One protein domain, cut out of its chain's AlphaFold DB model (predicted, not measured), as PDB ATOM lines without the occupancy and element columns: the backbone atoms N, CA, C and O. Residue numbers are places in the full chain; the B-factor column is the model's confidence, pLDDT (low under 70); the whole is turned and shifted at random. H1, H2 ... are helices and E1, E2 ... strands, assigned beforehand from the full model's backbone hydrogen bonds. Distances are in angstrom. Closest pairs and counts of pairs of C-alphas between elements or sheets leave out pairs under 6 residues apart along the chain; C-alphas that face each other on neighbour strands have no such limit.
ATOM      1  N   ILE A   2     -68.821  58.387  -7.392       59.19
ATOM      2  CA  ILE A   2     -69.397  57.301  -6.571       59.19
ATOM      3  C   ILE A   2     -70.822  56.912  -7.031       59.19
ATOM      4  O   ILE A   2     -71.136  55.734  -7.159       59.19
ATOM      5  N   GLY A   3     -71.657  57.895  -7.397       61.00
ATOM      6  CA  GLY A   3     -73.022  57.642  -7.888       61.00
ATOM      7  C   GLY A   3     -73.096  56.900  -9.230       61.00
ATOM      8  O   GLY A   3     -74.005  56.105  -9.435       61.00
ATOM      9  N   GLY A   4     -72.111  57.092 -10.114       67.94
ATOM     10  CA  GLY A   4     -72.036  56.367 -11.388       67.94
ATOM     11  C   GLY A   4     -71.699  54.888 -11.199       67.94
ATOM     12  O   GLY A   4     -72.260  54.041 -11.886       67.94
ATOM     13  N   VAL A   5     -70.855  54.571 -10.211       62.31
ATOM     14  CA  VAL A   5     -70.504  53.189  -9.845       62.31
ATOM     15  C   VAL A   5     -71.707  52.464  -9.236       62.31
ATOM     16  O   VAL A   5     -71.982  51.326  -9.604       62.31
ATOM     17  N   ILE A   6     -72.482  53.140  -8.379       61.22
ATOM     18  CA  ILE A   6     -73.718  52.594  -7.788       61.22
ATOM     19  C   ILE A   6     -74.801  52.391  -8.862       61.22
ATOM     20  O   ILE A   6     -75.516  51.389  -8.849       61.22
ATOM     21  N   TRP A   7     -74.895  53.306  -9.830       62.62
ATOM     22  CA  TRP A   7     -75.844  53.201 -10.939       62.62
ATOM     23  C   TRP A   7     -75.479  52.078 -11.923       62.62
ATOM     24  O   TRP A   7     -76.363  51.332 -12.350       62.62
ATOM     25  N   LEU A   8     -74.187  51.887 -12.222       59.66
ATOM     26  CA  LEU A   8     -73.716  50.747 -13.015       59.66
ATOM     27  C   LEU A   8     -73.940  49.419 -12.278       59.66
ATOM     28  O   LEU A   8     -74.447  48.477 -12.878       59.66
ATOM     29  N   ALA A   9     -73.639  49.358 -10.977       57.09
ATOM     30  CA  ALA A   9     -73.865  48.166 -10.158       57.09
ATOM     31  C   ALA A   9     -75.354  47.771 -10.087       57.09
ATOM     32  O   ALA A   9     -75.680  46.587 -10.067       57.09
ATOM     33  N   GLY A  10     -76.274  48.744 -10.118       55.38
ATOM     34  CA  GLY A  10     -77.720  48.493 -10.136       55.38
ATOM     35  C   GLY A  10     -78.293  48.038 -11.488       55.38
ATOM     36  O   GLY A  10     -79.371  47.441 -11.515       55.38
ATOM     37  N   ARG A  11     -77.603  48.300 -12.610       53.00
ATOM     38  CA  ARG A  11     -78.073  47.987 -13.978       53.00
ATOM     39  C   ARG A  11     -77.675  46.591 -14.467       53.00
ATOM     40  O   ARG A  11     -78.149  46.158 -15.514       53.00
ATOM     41  N   PHE A  12     -76.872  45.860 -13.700       47.22
ATOM     42  CA  PHE A  12     -76.500  44.480 -13.998       47.22
ATOM     43  C   PHE A  12     -77.222  43.486 -13.074       47.22
ATOM     44  O   PHE A  12     -76.615  42.940 -12.156       47.22
ATOM     45  N   PRO A  13     -78.505  43.165 -13.325       50.03
ATOM     46  CA  PRO A  13     -79.200  42.108 -12.590       50.03
ATOM     47  C   PRO A  13     -78.647  40.700 -12.892       50.03
ATOM     48  O   PRO A  13     -79.051  39.747 -12.237       50.03
ATOM     49  N   HIS A  14     -77.744  40.570 -13.875       47.78
ATOM     50  CA  HIS A  14     -77.161  39.308 -14.347       47.78
ATOM     51  C   HIS A  14     -75.710  39.066 -13.911       47.78
ATOM     52  O   HIS A  14     -75.176  37.992 -14.177       47.78
ATOM     53  N   ILE A  15     -75.065  40.014 -13.226       46.31
ATOM     54  CA  ILE A  15     -73.776  39.741 -12.587       46.31
ATOM     55  C   ILE A  15     -74.110  39.341 -11.151       46.31
ATOM     56  O   ILE A  15     -74.390  40.196 -10.316       46.31
ATOM     57  N   GLY A  16     -74.176  38.035 -10.891       49.19
ATOM     58  CA  GLY A  16     -74.497  37.423  -9.596       49.19
ATOM     59  C   GLY A  16     -73.458  37.696  -8.499       49.19
ATOM     60  O   GLY A  16     -72.932  36.767  -7.904       49.19
ATOM     61  N   LEU A  17     -73.162  38.967  -8.227       50.38
ATOM     62  CA  LEU A  17     -72.151  39.455  -7.282       50.38
ATOM     63  C   LEU A  17     -72.724  39.820  -5.902       50.38
ATOM     64  O   LEU A  17     -72.080  40.516  -5.123       50.38
ATOM     65  N   GLY A  18     -73.935  39.364  -5.576       47.00
ATOM     66  CA  GLY A  18     -74.529  39.645  -4.264       47.00
ATOM     67  C   GLY A  18     -75.877  38.991  -3.993       47.00
ATOM     68  O   GLY A  18     -76.613  39.454  -3.131       47.00
ATOM     69  N   ARG A  19     -76.245  37.951  -4.744       51.41
ATOM     70  CA  ARG A  19     -77.434  37.152  -4.444       51.41
ATOM     71  C   ARG A  19     -76.982  35.728  -4.239       51.41
ATOM     72  O   ARG A  19     -76.978  34.939  -5.181       51.41
ATOM     73  N   LEU A  20     -76.572  35.413  -3.013       50.94
ATOM     74  CA  LEU A  20     -76.587  34.013  -2.633       50.94
ATOM     75  C   LEU A  20     -78.036  33.516  -2.805       50.94
ATOM     76  O   LEU A  20     -78.965  34.219  -2.387       50.94
ATOM     77  N   PRO A  21     -78.257  32.353  -3.444       49.97
ATOM     78  CA  PRO A  21     -79.574  31.733  -3.471       49.97
ATOM     79  C   PRO A  21     -80.043  31.559  -2.019       49.97
ATOM     80  O   PRO A  21     -79.426  30.829  -1.250       49.97
ATOM     81  N   GLY A  22     -81.071  32.311  -1.621       61.25
ATOM     82  CA  GLY A  22     -81.531  32.407  -0.231       61.25
ATOM     83  C   GLY A  22     -81.790  33.836   0.253       61.25
ATOM     84  O   GLY A  22     -82.618  34.020   1.136       61.25
ATOM     85  N   ASP A  23     -81.159  34.857  -0.334       68.31
ATOM     86  CA  ASP A  23     -81.419  36.255   0.036       68.31
ATOM     87  C   ASP A  23     -82.773  36.735  -0.522       68.31
ATOM     88  O   ASP A  23     -82.975  36.840  -1.737       68.31
ATOM     89  N   ILE A  24     -83.721  37.029   0.374       68.50
ATOM     90  CA  ILE A  24     -85.078  37.462   0.024       68.50
ATOM     91  C   ILE A  24     -85.053  38.976  -0.200       68.50
ATOM     92  O   ILE A  24     -84.980  39.761   0.744       68.50
ATOM     93  N   LEU A  25     -85.126  39.396  -1.463       68.06
ATOM     94  CA  LEU A  25     -85.308  40.798  -1.838       68.06
ATOM     95  C   LEU A  25     -86.750  41.012  -2.304       68.06
ATOM     96  O   LEU A  25     -87.097  40.695  -3.442       68.06
ATOM     97  N   ILE A  26     -87.586  41.578  -1.437       67.69
ATOM     98  CA  ILE A  26     -88.950  41.982  -1.784       67.69
ATOM     99  C   ILE A  26     -88.889  43.434  -2.244       67.69
ATOM    100  O   ILE A  26     -88.709  44.344  -1.435       67.69
ATOM    101  N   LYS A  27     -89.026  43.653  -3.552       68.56
ATOM    102  CA  LYS A  27     -89.101  44.990  -4.147       68.56
ATOM    103  C   LYS A  27     -90.534  45.252  -4.614       68.56
ATOM    104  O   LYS A  27     -91.015  44.593  -5.529       68.56
ATOM    105  N   ARG A  28     -91.210  46.193  -3.961       72.12
ATOM    106  CA  ARG A  28     -92.532  46.749  -4.293       72.12
ATOM    107  C   ARG A  28     -92.358  48.212  -4.713       72.12
ATOM    108  O   ARG A  28     -91.351  48.818  -4.353       72.12
ATOM    109  N   ASP A  29     -93.331  48.786  -5.420       72.12
ATOM    110  CA  ASP A  29     -93.229  50.115  -6.061       72.12
ATOM    111  C   ASP A  29     -92.735  51.263  -5.154       72.12
ATOM    112  O   ASP A  29     -92.114  52.195  -5.650       72.12
ATOM    113  N   ASN A  30     -92.925  51.176  -3.830       74.81
ATOM    114  CA  ASN A  30     -92.374  52.117  -2.839       74.81
ATOM    115  C   ASN A  30     -91.670  51.436  -1.643       74.81
ATOM    116  O   ASN A  30     -91.396  52.084  -0.636       74.81
ATOM    117  N   PHE A  31     -91.397  50.127  -1.700       66.25
ATOM    118  CA  PHE A  31     -90.852  49.382  -0.558       66.25
ATOM    119  C   PHE A  31     -89.799  48.374  -1.007       66.25
ATOM    120  O   PHE A  31     -90.088  47.473  -1.787       66.25
ATOM    121  N   THR A  32     -88.574  48.512  -0.507       74.44
ATOM    122  CA  THR A  32     -87.498  47.544  -0.750       74.44
ATOM    123  C   THR A  32     -87.113  46.910   0.579       74.44
ATOM    124  O   THR A  32     -86.530  47.575   1.429       74.44
ATOM    125  N   PHE A  33     -87.442  45.633   0.757       72.88
ATOM    126  CA  PHE A  33     -87.036  44.838   1.912       72.88
ATOM    127  C   PHE A  33     -85.980  43.831   1.479       72.88
ATOM    128  O   PHE A  33     -86.247  42.957   0.653       72.88
ATOM    129  N   TYR A  34     -84.774  43.983   2.015       73.94
ATOM    130  CA  TYR A  34     -83.672  43.053   1.814       73.94
ATOM    131  C   TYR A  34     -83.499  42.209   3.072       73.94
ATOM    132  O   TYR A  34     -83.265  42.749   4.153       73.94
ATOM    133  N   PHE A  35     -83.612  40.892   2.924       77.62
ATOM    134  CA  PHE A  35     -83.448  39.939   4.010       77.62
ATOM    135  C   PHE A  35     -82.346  38.927   3.658       77.62
ATOM    136  O   PHE A  35     -82.589  37.981   2.898       77.62
ATOM    137  N   PRO A  36     -81.119  39.136   4.176       75.44
ATOM    138  CA  PRO A  36     -79.942  38.337   3.843       75.44
ATOM    139  C   PRO A  36     -79.917  36.987   4.581       75.44
ATOM    140  O   PRO A  36     -79.051  36.737   5.425       75.44
ATOM    141  N   LEU A  37     -80.877  36.104   4.303       74.00
ATOM    142  CA  LEU A  37     -80.930  34.768   4.915       74.00
ATOM    143  C   LEU A  37     -79.755  33.892   4.493       74.00
ATOM    144  O   LEU A  37     -79.162  33.227   5.340       74.00
ATOM    145  N   GLY A  38     -79.399  33.907   3.205       77.62
ATOM    146  CA  GLY A  38     -78.298  33.098   2.688       77.62
ATOM    147  C   GLY A  38     -76.978  33.502   3.335       77.62
ATOM    148  O   GLY A  38     -76.221  32.656   3.809       77.62
ATOM    149  N   THR A  39     -76.749  34.810   3.446       78.69
ATOM    150  CA  THR A  39     -75.542  35.358   4.078       78.69
ATOM    151  C   THR A  39     -75.481  35.046   5.579       78.69
ATOM    152  O   THR A  39     -74.433  34.647   6.080       78.69
ATOM    153  N   SER A  40     -76.604  35.153   6.296       81.31
ATOM    154  CA  SER A  40     -76.672  34.850   7.737       81.31
ATOM    155  C   SER A  40     -76.368  33.379   8.037       81.31
ATOM    156  O   SER A  40     -75.613  33.071   8.960       81.31
ATOM    157  N   ILE A  41     -76.906  32.465   7.222       86.12
ATOM    158  CA  ILE A  41     -76.644  31.024   7.333       86.12
ATOM    159  C   ILE A  41     -75.179  30.718   7.013       86.12
ATOM    160  O   ILE A  41     -74.528  29.990   7.762       86.12
ATOM    161  N   LEU A  42     -74.640  31.303   5.940       85.38
ATOM    162  CA  LEU A  42     -73.240  31.123   5.557       85.38
ATOM    163  C   LEU A  42     -72.297  31.558   6.685       85.38
ATOM    164  O   LEU A  42     -71.402  30.806   7.065       85.38
ATOM    165  N   ILE A  43     -72.526  32.744   7.252       89.62
ATOM    166  CA  ILE A  43     -71.742  33.271   8.376       89.62
ATOM    167  C   ILE A  43     -71.816  32.324   9.577       89.62
ATOM    168  O   ILE A  43     -70.786  32.018  10.176       89.62
ATOM    169  N   SER A  44     -73.009  31.823   9.907       91.12
ATOM    170  CA  SER A  44     -73.188  30.874  11.007       91.12
ATOM    171  C   SER A  44     -72.359  29.604  10.800       91.12
ATOM    172  O   SER A  44     -71.605  29.231  11.696       91.12
ATOM    173  N   ILE A  45     -72.420  28.997   9.610       93.62
ATOM    174  CA  ILE A  45     -71.644  27.792   9.277       93.62
ATOM    175  C   ILE A  45     -70.144  28.063   9.394       93.62
ATOM    176  O   ILE A  45     -69.429  27.260   9.992       93.62
ATOM    177  N   VAL A  46     -69.662  29.190   8.863       95.44
ATOM    178  CA  VAL A  46     -68.239  29.563   8.917       95.44
ATOM    179  C   VAL A  46     -67.759  29.687  10.362       95.44
ATOM    180  O   VAL A  46     -66.736  29.104  10.718       95.44
ATOM    181  N   ILE A  47     -68.509  30.390  11.213       94.81
ATOM    182  CA  ILE A  47     -68.172  30.550  12.634       94.81
ATOM    183  C   ILE A  47     -68.157  29.192  13.341       94.81
ATOM    184  O   ILE A  47     -67.219  28.897  14.082       94.81
ATOM    185  N   THR A  48     -69.156  28.341  13.096       95.12
ATOM    186  CA  THR A  48     -69.208  26.990  13.670       95.12
ATOM    187  C   THR A  48     -68.017  26.145  13.229       95.12
ATOM    188  O   THR A  48     -67.429  25.452  14.057       95.12
ATOM    189  N   LEU A  49     -67.618  26.222  11.956       94.81
ATOM    190  CA  LEU A  49     -66.472  25.482  11.428       94.81
ATOM    191  C   LEU A  49     -65.167  25.926  12.097       94.81
ATOM    192  O   LEU A  49     -64.385  25.085  12.534       94.81
ATOM    193  N   ILE A  50     -64.962  27.240  12.241       95.56
ATOM    194  CA  ILE A  50     -63.803  27.807  12.944       95.56
ATOM    195  C   ILE A  50     -63.780  27.322  14.394       95.56
ATOM    196  O   ILE A  50     -62.758  26.823  14.859       95.56
ATOM    197  N   TRP A  51     -64.908  27.415  15.100       95.00
ATOM    198  CA  TRP A  51     -65.007  26.961  16.485       95.00
ATOM    199  C   TRP A  51     -64.707  25.468  16.624       95.00
ATOM    200  O   TRP A  51     -64.031  25.048  17.562       95.00
ATOM    201  N   LEU A  52     -65.188  24.657  15.683       94.75
ATOM    202  CA  LEU A  52     -64.956  23.218  15.668       94.75
ATOM    203  C   LEU A  52     -63.475  22.896  15.456       94.75
ATOM    204  O   LEU A  52     -62.930  22.074  16.188       94.75
ATOM    205  N   VAL A  53     -62.809  23.584  14.526       95.19
ATOM    206  CA  VAL A  53     -61.363  23.448  14.289       95.19
ATOM    207  C   VAL A  53     -60.563  23.870  15.523       95.19
ATOM    208  O   VAL A  53     -59.671  23.141  15.949       95.19
ATOM    209  N   VAL A  54     -60.908  25.002  16.143       95.81
ATOM    210  CA  VAL A  54     -60.253  25.481  17.371       95.81
ATOM    211  C   VAL A  54     -60.449  24.487  18.516       95.81
ATOM    212  O   VAL A  54     -59.484  24.103  19.166       95.81
ATOM    213  N   SER A  55     -61.678  24.015  18.739       92.75
ATOM    214  CA  SER A  55     -61.985  23.010  19.765       92.75
ATOM    215  C   SER A  55     -61.227  21.701  19.526       92.75
ATOM    216  O   SER A  55     -60.734  21.098  20.475       92.75
ATOM    217  N   TRP A  56     -61.098  21.275  18.267       92.62
ATOM    218  CA  TRP A  56     -60.347  20.074  17.900       92.62
ATOM    219  C   TRP A  56     -58.848  20.216  18.181       92.62
ATOM    220  O   TRP A  56     -58.240  19.278  18.687       92.62
ATOM    221  N   ILE A  57     -58.265  21.388  17.907       94.56
ATOM    222  CA  ILE A  57     -56.859  21.684  18.216       94.56
ATOM    223  C   ILE A  57     -56.631  21.744  19.729       94.56
ATOM    224  O   ILE A  57     -55.669  21.166  20.217       94.56
ATOM    225  N   THR A  58     -57.513  22.407  20.480       92.50
ATOM    226  CA  THR A  58     -57.346  22.599  21.931       92.50
ATOM    227  C   THR A  58     -57.621  21.331  22.747       92.50
ATOM    228  O   THR A  58     -57.161  21.220  23.879       92.50
ATOM    229  N   ARG A  59     -58.386  20.370  22.215       80.19
ATOM    230  CA  ARG A  59     -58.673  19.082  22.880       80.19
ATOM    231  C   ARG A  59     -57.679  17.965  22.524       80.19
ATOM    232  O   ARG A  59     -57.954  16.810  22.850       80.19
ATOM    233  N   ARG A  60     -56.571  18.290  21.856       57.97
ATOM    234  CA  ARG A  60     -55.477  17.370  21.526       57.97
ATOM    235  C   ARG A  60     -54.253  17.672  22.376       57.97
ATOM    236  O   ARG A  60     -53.566  16.689  22.724       57.97
TER     237      ARG A  60
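This is residues 2 to 60 of the 60 residues of the protein "DUF2905 domain-containing protein" of Acidobacteria bacterium (UniProt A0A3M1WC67). One long straight helix, H2, and a small two-stranded hairpin, E1 and E2, follow each other end to end and make the length of an open, rod-like shape. A short helix, H1, is set off to one side at the hairpin's end of the rod, joined to E1 by a long loop, with no compact core between the parts. The printed part has 59 residues, with two named helices and two named strands in the order H1, E1, E2, H2; the sheet has the order E1 - E2 and is antiparallel, and the class is mixed, helices and strands. The whole is extended, with a radius of gyration of the C-alphas of 17.7 A and spans of 55 by 24 by 19 A.

H1 is residues 2 to 11 and begins at C-alpha 2, at (-69.397, 57.301, -6.571); it is 14.7 A from first to last C-alpha. Residues 12 to 23 hold no named element. E1 is residues 24 to 28, 12.7 A long, with C-alpha 24 at (-85.078, 37.462, 0.024). E2 is residues 31 to 35, 12.8 A long. H2, the longest helix, is residues 37 to 58, 31.5 A long, and ends at C-alpha 58, at (-57.346, 22.599, 21.931).

E1 and E2 form a hairpin, antiparallel at 179 degrees between their directions. C-alphas 27 and 32 face each other at 4.5 A, and C-alphas 24 and 35 at 5.0 A. N 26 and O 33 are within hydrogen-bond range at 2.8 A, and so are N 24 and O 35 at 2.9 A. The closest C-alphas of E1 and H2 are those of Ile 24 and Leu 37, 7.0 A apart, while the centres of E1 and H2 are 28.4 A apart. H1 is apart from E2 and from H2. In H1 and H2 every O i to N i+4 pair is within hydrogen-bond range.

The two C-alphas farthest apart are those of Asp 29 and Arg 60, at 57.1 A. The printed part has no cut and ends at residue 60, the chain's last residue. The link from H1 to E1 is long, with 12 residues; those from E1 to E2 and from E2 to H2 are tight. Residues 2 to 8, 10 to 16, 27 to 32 and 43 to 60 stand free. The mean pLDDT of the printed part is 72.5; residues 2 to 27, 31 and 60 are under 70, while H2 has a mean of 90.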